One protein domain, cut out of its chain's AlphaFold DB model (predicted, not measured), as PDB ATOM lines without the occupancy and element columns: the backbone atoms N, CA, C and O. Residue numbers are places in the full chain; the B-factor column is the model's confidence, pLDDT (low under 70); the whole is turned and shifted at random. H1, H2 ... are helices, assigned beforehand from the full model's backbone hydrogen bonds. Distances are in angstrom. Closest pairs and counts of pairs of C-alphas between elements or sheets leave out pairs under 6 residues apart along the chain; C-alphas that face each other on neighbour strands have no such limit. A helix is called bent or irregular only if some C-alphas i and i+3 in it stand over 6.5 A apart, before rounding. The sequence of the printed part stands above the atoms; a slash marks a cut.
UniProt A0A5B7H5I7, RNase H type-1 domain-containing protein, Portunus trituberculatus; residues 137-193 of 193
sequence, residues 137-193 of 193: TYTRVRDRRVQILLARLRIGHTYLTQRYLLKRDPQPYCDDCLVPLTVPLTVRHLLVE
ATOM      1  N   THR A 137     -37.293 -25.310 -28.930       54.22
ATOM      2  CA  THR A 137     -38.022 -25.713 -27.730       54.22
ATOM      3  C   THR A 137     -37.600 -27.092 -27.218       54.22
ATOM      4  O   THR A 137     -38.012 -27.470 -26.124       54.22
ATOM      5  N   TYR A 138     -36.687 -27.805 -27.901       57.97
ATOM      6  CA  TYR A 138     -36.042 -29.018 -27.366       57.97
ATOM      7  C   TYR A 138     -35.235 -28.762 -26.094       57.97
ATOM      8  O   TYR A 138     -34.941 -29.701 -25.364       57.97
ATOM      9  N   THR A 139     -34.928 -27.500 -25.788       56.22
ATOM     10  CA  THR A 139     -34.382 -27.094 -24.484       56.22
ATOM     11  C   THR A 139     -35.241 -27.568 -23.305       56.22
ATOM     12  O   THR A 139     -34.719 -27.740 -22.207       56.22
ATOM     13  N   ARG A 140     -36.538 -27.837 -23.524       65.25
ATOM     14  CA  ARG A 140     -37.453 -28.393 -22.512       65.25
ATOM     15  C   ARG A 140     -37.510 -29.925 -22.490       65.25
ATOM     16  O   ARG A 140     -37.999 -30.488 -21.515       65.25
ATOM     17  N   VAL A 141     -37.007 -30.606 -23.520       74.12
ATOM     18  CA  VAL A 141     -36.982 -32.074 -23.593       74.12
ATOM     19  C   VAL A 141     -35.712 -32.565 -22.907       74.12
ATOM     20  O   VAL A 141     -34.620 -32.426 -23.449       74.12
ATOM     21  N   ARG A 142     -35.839 -33.131 -21.704       78.94
ATOM     22  CA  ARG A 142     -34.686 -33.641 -20.938       78.94
ATOM     23  C   ARG A 142     -34.198 -35.012 -21.413       78.94
ATOM     24  O   ARG A 142     -33.041 -35.347 -21.187       78.94
ATOM     25  N   ASP A 143     -35.048 -35.787 -22.087       88.19
ATOM     26  CA  ASP A 143     -34.682 -37.108 -22.597       88.19
ATOM     27  C   ASP A 143     -33.793 -37.001 -23.846       88.19
ATOM     28  O   ASP A 143     -34.191 -36.503 -24.906       88.19
ATOM     29  N   ARG A 144     -32.574 -37.531 -23.725       85.06
ATOM     30  CA  ARG A 144     -31.580 -37.558 -24.795       85.06
ATOM     31  C   ARG A 144     -32.026 -38.377 -26.008       85.06
ATOM     32  O   ARG A 144     -31.706 -37.994 -27.134       85.06
ATOM     33  N   ARG A 145     -32.753 -39.480 -25.815       87.06
ATOM     34  CA  ARG A 145     -33.239 -40.335 -26.911       87.06
ATOM     35  C   ARG A 145     -34.244 -39.585 -27.774       87.06
ATOM     36  O   ARG A 145     -34.130 -39.605 -28.998       87.06
ATOM     37  N   VAL A 146     -35.159 -38.859 -27.136       83.62
ATOM     38  CA  VAL A 146     -36.161 -38.035 -27.824       83.62
ATOM     39  C   VAL A 146     -35.489 -36.894 -28.591       83.62
ATOM     40  O   VAL A 146     -35.812 -36.674 -29.755       83.62
ATOM     41  N   GLN A 147     -34.485 -36.227 -28.008       82.38
ATOM     42  CA  GLN A 147     -33.700 -35.214 -28.731       82.38
ATOM     43  C   GLN A 147     -33.021 -35.783 -29.986       82.38
ATOM     44  O   GLN A 147     -33.041 -35.142 -31.037       82.38
ATOM     45  N   ILE A 148     -32.424 -36.978 -29.890       83.06
ATOM     46  CA  ILE A 148     -31.769 -37.644 -31.026       83.06
ATOM     47  C   ILE A 148     -32.792 -37.986 -32.112       83.06
ATOM     48  O   ILE A 148     -32.524 -37.763 -33.292       83.06
ATOM     49  N   LEU A 149     -33.958 -38.509 -31.729       83.12
ATOM     50  CA  LEU A 149     -35.017 -38.874 -32.667       83.12
ATOM     51  C   LEU A 149     -35.565 -37.640 -33.397       83.12
ATOM     52  O   LEU A 149     -35.624 -37.639 -34.623       83.12
ATOM     53  N   LEU A 150     -35.851 -36.557 -32.670       78.81
ATOM     54  CA  LEU A 150     -36.310 -35.286 -33.242       78.81
ATOM     55  C   LEU A 150     -35.254 -34.644 -34.147       78.81
ATOM     56  O   LEU A 150     -35.586 -34.136 -35.217       78.81
ATOM     57  N   ALA A 151     -33.974 -34.709 -33.764       78.50
ATOM     58  CA  ALA A 151     -32.885 -34.249 -34.615       78.50
ATOM     59  C   ALA A 151     -32.831 -35.050 -35.922       78.50
ATOM     60  O   ALA A 151     -32.811 -34.433 -36.981       78.50
ATOM     61  N   ARG A 152     -32.875 -36.392 -35.855       79.56
ATOM     62  CA  ARG A 152     -32.855 -37.292 -37.026       79.56
ATOM     63  C   ARG A 152     -34.048 -37.082 -37.952       79.56
ATOM     64  O   ARG A 152     -33.839 -36.963 -39.154       79.56
ATOM     65  N   LEU A 153     -35.262 -36.994 -37.405       76.50
ATOM     66  CA  LEU A 153     -36.467 -36.673 -38.177       76.50
ATOM     67  C   LEU A 153     -36.303 -35.334 -38.893       76.50
ATOM     68  O   LEU A 153     -36.580 -35.221 -40.079       76.50
ATOM     69  N   ARG A 154     -35.761 -34.330 -38.210       73.75
ATOM     70  CA  ARG A 154     -35.613 -32.996 -38.782       73.75
ATOM     71  C   ARG A 154     -34.583 -32.896 -39.906       73.75
ATOM     72  O   ARG A 154     -34.754 -32.075 -40.793       73.75
ATOM     73  N   ILE A 155     -33.517 -33.686 -39.882       72.44
ATOM     74  CA  ILE A 155     -32.600 -33.789 -41.031       72.44
ATOM     75  C   ILE A 155     -33.095 -34.813 -42.064       72.44
ATOM     76  O   ILE A 155     -32.398 -35.078 -43.039       72.44
ATOM     77  N   GLY A 156     -34.274 -35.408 -41.835       70.56
ATOM     78  CA  GLY A 156     -34.883 -36.463 -42.641       70.56
ATOM     79  C   GLY A 156     -34.018 -37.722 -42.750       70.56
ATOM     80  O   GLY A 156     -34.063 -38.423 -43.756       70.56
ATOM     81  N   HIS A 157     -33.231 -38.031 -41.717       76.00
ATOM     82  CA  HIS A 157     -32.491 -39.289 -41.590       76.00
ATOM     83  C   HIS A 157     -33.404 -40.383 -41.023       76.00
ATOM     84  O   HIS A 157     -33.250 -40.829 -39.882       76.00
ATOM     85  N   THR A 158     -34.379 -40.800 -41.826       76.50
ATOM     86  CA  THR A 158     -35.284 -41.909 -41.509       76.50
ATOM     87  C   THR A 158     -34.918 -43.143 -42.323       76.50
ATOM     88  O   THR A 158     -34.179 -43.067 -43.305       76.50
ATOM     89  N   TYR A 159     -35.437 -44.301 -41.922       78.31
ATOM     90  CA  TYR A 159     -35.238 -45.527 -42.690       78.31
ATOM     91  C   TYR A 159     -35.812 -45.401 -44.110       78.31
ATOM     92  O   TYR A 159     -35.128 -45.737 -45.071       78.31
ATOM     93  N   LEU A 160     -37.022 -44.850 -44.247       72.88
ATOM     94  CA  LEU A 160     -37.719 -44.705 -45.529       72.88
ATOM     95  C   LEU A 160     -36.961 -43.795 -46.506       72.88
ATOM     96  O   LEU A 160     -36.839 -44.109 -47.685       72.88
ATOM     97  N   THR A 161     -36.384 -42.707 -46.002       72.31
ATOM     98  CA  THR A 161     -35.696 -41.699 -46.823       72.31
ATOM     99  C   THR A 161     -34.228 -41.993 -47.092       72.31
ATOM    100  O   THR A 161     -33.686 -41.475 -48.061       72.31
ATOM    101  N   GLN A 162     -33.555 -42.778 -46.244       77.94
ATOM    102  CA  GLN A 162     -32.104 -42.981 -46.343       77.94
ATOM    103  C   GLN A 162     -31.722 -44.381 -46.837       77.94
ATOM    104  O   GLN A 162     -30.630 -44.561 -47.380       77.94
ATOM    105  N   ARG A 163     -32.600 -45.382 -46.685       82.69
ATOM    106  CA  ARG A 163     -32.317 -46.769 -47.089       82.69
ATOM    107  C   ARG A 163     -31.910 -46.868 -48.557       82.69
ATOM    108  O   ARG A 163     -30.943 -47.566 -48.850       82.69
ATOM    109  N   TYR A 164     -32.635 -46.202 -49.456       82.00
ATOM    110  CA  TYR A 164     -32.386 -46.329 -50.894       82.00
ATOM    111  C   TYR A 164     -31.000 -45.790 -51.280       82.00
ATOM    112  O   TYR A 164     -30.316 -46.393 -52.098       82.00
ATOM    113  N   LEU A 165     -30.516 -44.744 -50.596       82.81
ATOM    114  CA  LEU A 165     -29.158 -44.217 -50.776       82.81
ATOM    115  C   LEU A 165     -28.080 -45.209 -50.320       82.81
ATOM    116  O   LEU A 165     -27.041 -45.324 -50.964       82.81
ATOM    117  N   LEU A 166     -28.323 -45.935 -49.223       83.31
ATOM    118  CA  LEU A 166     -27.387 -46.939 -48.702       83.31
ATOM    119  C   LEU A 166     -27.340 -48.200 -49.573       83.31
ATOM    120  O   LEU A 166     -26.270 -48.770 -49.763       83.31
ATOM    121  N   LYS A 167     -28.493 -48.630 -50.096       86.06
ATOM    122  CA  LYS A 167     -28.613 -49.824 -50.945       86.06
ATOM    123  C   LYS A 167     -28.367 -49.553 -52.430       86.06
ATOM    124  O   LYS A 167     -28.205 -50.502 -53.186       86.06
ATOM    125  N   ARG A 168     -28.294 -48.276 -52.830       82.94
ATOM    126  CA  ARG A 168     -28.315 -47.821 -54.234       82.94
ATOM    127  C   ARG A 168     -29.566 -48.291 -54.989       82.94
ATOM    128  O   ARG A 168     -29.525 -48.480 -56.200       82.94
ATOM    129  N   ASP A 169     -30.665 -48.455 -54.256       85.62
ATOM    130  CA  ASP A 169     -31.985 -48.756 -54.809       85.62
ATOM    131  C   ASP A 169     -32.567 -47.489 -55.475       85.62
ATOM    132  O   ASP A 169     -32.167 -46.370 -55.122       85.62
ATOM    133  N   PRO A 170     -33.526 -47.621 -56.412       83.31
ATOM    134  CA  PRO A 170     -34.250 -46.472 -56.948       83.31
ATOM    135  C   PRO A 170     -34.969 -45.694 -55.838       83.31
ATOM    136  O   PRO A 170     -35.359 -46.248 -54.807       83.31
ATOM    137  N   GLN A 171     -35.138 -44.387 -56.051       82.56
ATOM    138  CA  GLN A 171     -35.815 -43.521 -55.090       82.56
ATOM    139  C   GLN A 171     -37.264 -43.995 -54.874       82.56
ATOM    140  O   GLN A 171     -37.981 -44.179 -55.859       82.56
ATOM    141  N   PRO A 172     -37.705 -44.191 -53.615       82.12
ATOM    142  CA  PRO A 172     -39.063 -44.625 -53.330       82.12
ATOM    143  C   PRO A 172     -40.069 -43.495 -53.573       82.12
ATOM    144  O   PRO A 172     -39.742 -42.314 -53.433       82.12
ATOM    145  N   TYR A 173     -41.297 -43.878 -53.901       82.69
ATOM    146  CA  TYR A 173     -42.433 -42.983 -54.101       82.69
ATOM    147  C   TYR A 173     -43.468 -43.210 -53.000       82.69
ATOM    148  O   TYR A 173     -43.503 -44.264 -52.370       82.69
ATOM    149  N   CYS A 174     -44.259 -42.179 -52.741       78.12
ATOM    150  CA  CYS A 174     -45.453 -42.248 -51.914       78.12
ATOM    151  C   CYS A 174     -46.518 -43.097 -52.617       78.12
ATOM    152  O   CYS A 174     -46.841 -42.803 -53.767       78.12
ATOM    153  N   ASP A 175     -47.076 -44.102 -51.944       78.25
ATOM    154  CA  ASP A 175     -48.086 -44.979 -52.551       78.25
ATOM    155  C   ASP A 175     -49.421 -44.247 -52.799       78.25
ATOM    156  O   ASP A 175     -50.083 -44.504 -53.801       78.25
ATOM    157  N   ASP A 176     -49.777 -43.276 -51.948       79.44
ATOM    158  CA  ASP A 176     -51.052 -42.543 -52.039       79.44
ATOM    159  C   ASP A 176     -51.018 -41.378 -53.040       79.44
ATOM    160  O   ASP A 176     -52.013 -41.044 -53.681       79.44
ATOM    161  N   CYS A 177     -49.862 -40.735 -53.168       78.81
ATOM    162  CA  CYS A 177     -49.703 -39.452 -53.847       78.81
ATOM    163  C   CYS A 177     -48.716 -39.489 -55.019       78.81
ATOM    164  O   CYS A 177     -48.606 -38.512 -55.759       78.81
ATOM    165  N   LEU A 178     -47.992 -40.602 -55.199       78.38
ATOM    166  CA  LEU A 178     -47.022 -40.838 -56.279       78.38
ATOM    167  C   LEU A 178     -45.936 -39.758 -56.405       78.38
ATOM    168  O   LEU A 178     -45.295 -39.615 -57.447       78.38
ATOM    169  N   VAL A 179     -45.682 -39.008 -55.332       77.31
ATOM    170  CA  VAL A 179     -44.586 -38.041 -55.260       77.31
ATOM    171  C   VAL A 179     -43.316 -38.759 -54.782       77.31
ATOM    172  O   VAL A 179     -43.398 -39.593 -53.871       77.31
ATOM    173  N   PRO A 180     -42.128 -38.464 -55.350       75.31
ATOM    174  CA  PRO A 180     -40.872 -39.001 -54.839       75.31
ATOM    175  C   PRO A 180     -40.694 -38.678 -53.353       75.31
ATOM    176  O   PRO A 180     -40.745 -37.514 -52.947       75.31
ATOM    177  N   LEU A 181     -40.414 -39.695 -52.539       70.38
ATOM    178  CA  LEU A 181     -40.134 -39.530 -51.116       70.38
ATOM    179  C   LEU A 181     -38.741 -38.916 -50.943       70.38
ATOM    180  O   LEU A 181     -37.727 -39.605 -50.784       70.38
ATOM    181  N   THR A 182     -38.666 -37.588 -50.995       64.88
ATOM    182  CA  THR A 182     -37.455 -36.857 -50.618       64.88
ATOM    183  C   THR A 182     -37.404 -36.654 -49.099       64.88
ATOM    184  O   THR A 182     -38.410 -36.680 -48.385       64.88
ATOM    185  N   VAL A 183     -36.180 -36.489 -48.597       56.72
ATOM    186  CA  VAL A 183     -35.819 -36.305 -47.179       56.72
ATOM    187  C   VAL A 183     -36.688 -35.263 -46.433       56.72
ATOM    188  O   VAL A 183     -37.132 -35.579 -45.332       56.72
ATOM    189  N   PRO A 184     -36.959 -34.055 -46.972       56.44
ATOM    190  CA  PRO A 184     -37.849 -33.081 -46.325       56.44
ATOM    191  C   PRO A 184     -39.340 -33.347 -46.572       56.44
ATOM    192  O   PRO A 184     -40.164 -33.041 -45.706       56.44
ATOM    193  N   LEU A 185     -39.688 -33.934 -47.722       58.53
ATOM    194  CA  LEU A 185     -41.071 -34.162 -48.125       58.53
ATOM    195  C   LEU A 185     -41.732 -35.208 -47.230       58.53
ATOM    196  O   LEU A 185     -42.765 -34.924 -46.665       58.53
ATOM    197  N   THR A 186     -41.099 -36.355 -46.997       64.31
ATOM    198  CA  THR A 186     -41.626 -37.454 -46.152       64.31
ATOM    199  C   THR A 186     -42.006 -37.057 -44.734       64.31
ATOM    200  O   THR A 186     -43.052 -37.471 -44.264       64.31
ATOM    201  N   VAL A 187     -41.183 -36.296 -44.007       63.09
ATOM    202  CA  VAL A 187     -41.513 -35.957 -42.610       63.09
ATOM    203  C   VAL A 187     -42.661 -34.959 -42.552       63.09
ATOM    204  O   VAL A 187     -43.509 -35.064 -41.679       63.09
ATOM    205  N   ARG A 188     -42.730 -34.019 -43.498       63.91
ATOM    206  CA  ARG A 188     -43.885 -33.127 -43.626       63.91
ATOM    207  C   ARG A 188     -45.128 -33.899 -44.079       63.91
ATOM    208  O   ARG A 188     -46.167 -33.774 -43.455       63.91
ATOM    209  N   HIS A 189     -44.983 -34.716 -45.110       64.56
ATOM    210  CA  HIS A 189     -46.024 -35.522 -45.734       64.56
ATOM    211  C   HIS A 189     -46.591 -36.596 -44.791       64.56
ATOM    212  O   HIS A 189     -47.765 -36.884 -44.861       64.56
ATOM    213  N   LEU A 190     -45.802 -37.142 -43.856       63.22
ATOM    214  CA  LEU A 190     -46.281 -38.106 -42.851       63.22
ATOM    215  C   LEU A 190     -46.831 -37.459 -41.568       63.22
ATOM    216  O   LEU A 190     -47.453 -38.149 -40.765       63.22
ATOM    217  N   LEU A 191     -46.501 -36.191 -41.288       61.00
ATOM    218  CA  LEU A 191     -46.893 -35.518 -40.038       61.00
ATOM    219  C   LEU A 191     -47.984 -34.457 -40.220       61.00
ATOM    220  O   LEU A 191     -48.537 -34.003 -39.218       61.00
ATOM    221  N   VAL A 192     -48.229 -33.999 -41.448       58.56
ATOM    222  CA  VAL A 192     -49.136 -32.878 -41.752       58.56
ATOM    223  C   VAL A 192     -50.258 -33.282 -42.710       58.56
ATOM    224  O   VAL A 192     -51.323 -32.671 -42.652       58.56
ATOM    225  N   GLU A 193     -50.024 -34.273 -43.570       52.00
ATOM    226  CA  GLU A 193     -51.013 -34.859 -44.488       52.00
ATOM    227  C   GLU A 193     -51.456 -36.226 -43.950       52.00
ATOM    228  O   GLU A 193     -52.651 -36.548 -44.131       52.00
TER     229      GLU A 193
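This is residues 137 to 193 of the 193 residues of the protein "RNase H type-1 domain-containing protein" of Portunus trituberculatus (UniProt A0A5B7H5I7). From its first residue, the printed part is an open, flat hook of short helices: H1, H2 and H3 follow one another from one end of the long axis toward the other, and the unnamed stretch 168 to 182 then swings out in a wide loop and folds back. That loop brings H4 to the place where H2 ends and H3 begins, while H1 sits at the far end, near H2. You find 57 residues printed, with four named helices in the order H1, H2, H3, H4 and no named strand, and the class is all helix. The whole is loose, with a radius of gyration of the C-alphas of 13.2 A and spans of 38 by 27 by 12 A.

Begin at H1, residues 137 to 140, and H2, residues 144 to 154: they are close but not clearly touching, and their closest C-alphas, of Tyr 138 and Gln 147, are 6.8 A apart. Go on to H3, residues 159 to 167, which is apart from H2. H4, residues 183 to 191, only just touches H3, with 3 pairs of C-alphas within 8 A; the closest are those of Thr 161 and Val 183, at 5.4 A. H3 and H4 run opposite ways at a shallow tilt of 28 degrees and form a helical hairpin. H4 also only just touches H2, with 3 pairs of C-alphas within 8 A, the closest being those of Leu 153 and Val 187, at 6.8 A. H2 and H4 run opposite ways at a steep tilt of 69.6 degrees, only just short of about perpendicular. H1 is apart from H3 and from H4. In the backbone, every O i to N i+4 pair is within hydrogen-bond range in H2, against 3 of 5 in H3 and 3 of 5 in H4, and H1 is too short for such a pair.

Find C-alpha 137 at (-38.022, -25.713, -27.730), where H1 begins; it ends at residue 140. From C-alpha 144 at (-31.580, -37.558, -24.795), H2 runs 15.3 A to residue 154. H3 covers 11.4 A from residue 159 to 167 and is irregular, but only just: C-alphas 161 and 164 are 7.0 A apart. H4 runs 13.2 A from residue 183 to C-alpha 191 at (-46.893, -35.518, -40.038).

Look for the two C-alphas farthest apart, those of Arg 140 and Pro 170, at 39.0 A. Residues 140 to 145 stand free, and so do residues 165 to 170, of which 165 to 167 belong to H3. The printed part has no cut; the links H1 to H2 and H2 to H3 are tight, and H3 to H4 is long. In this model the pLDDT is under 70 at residues 137 to 140 and 182 to 193.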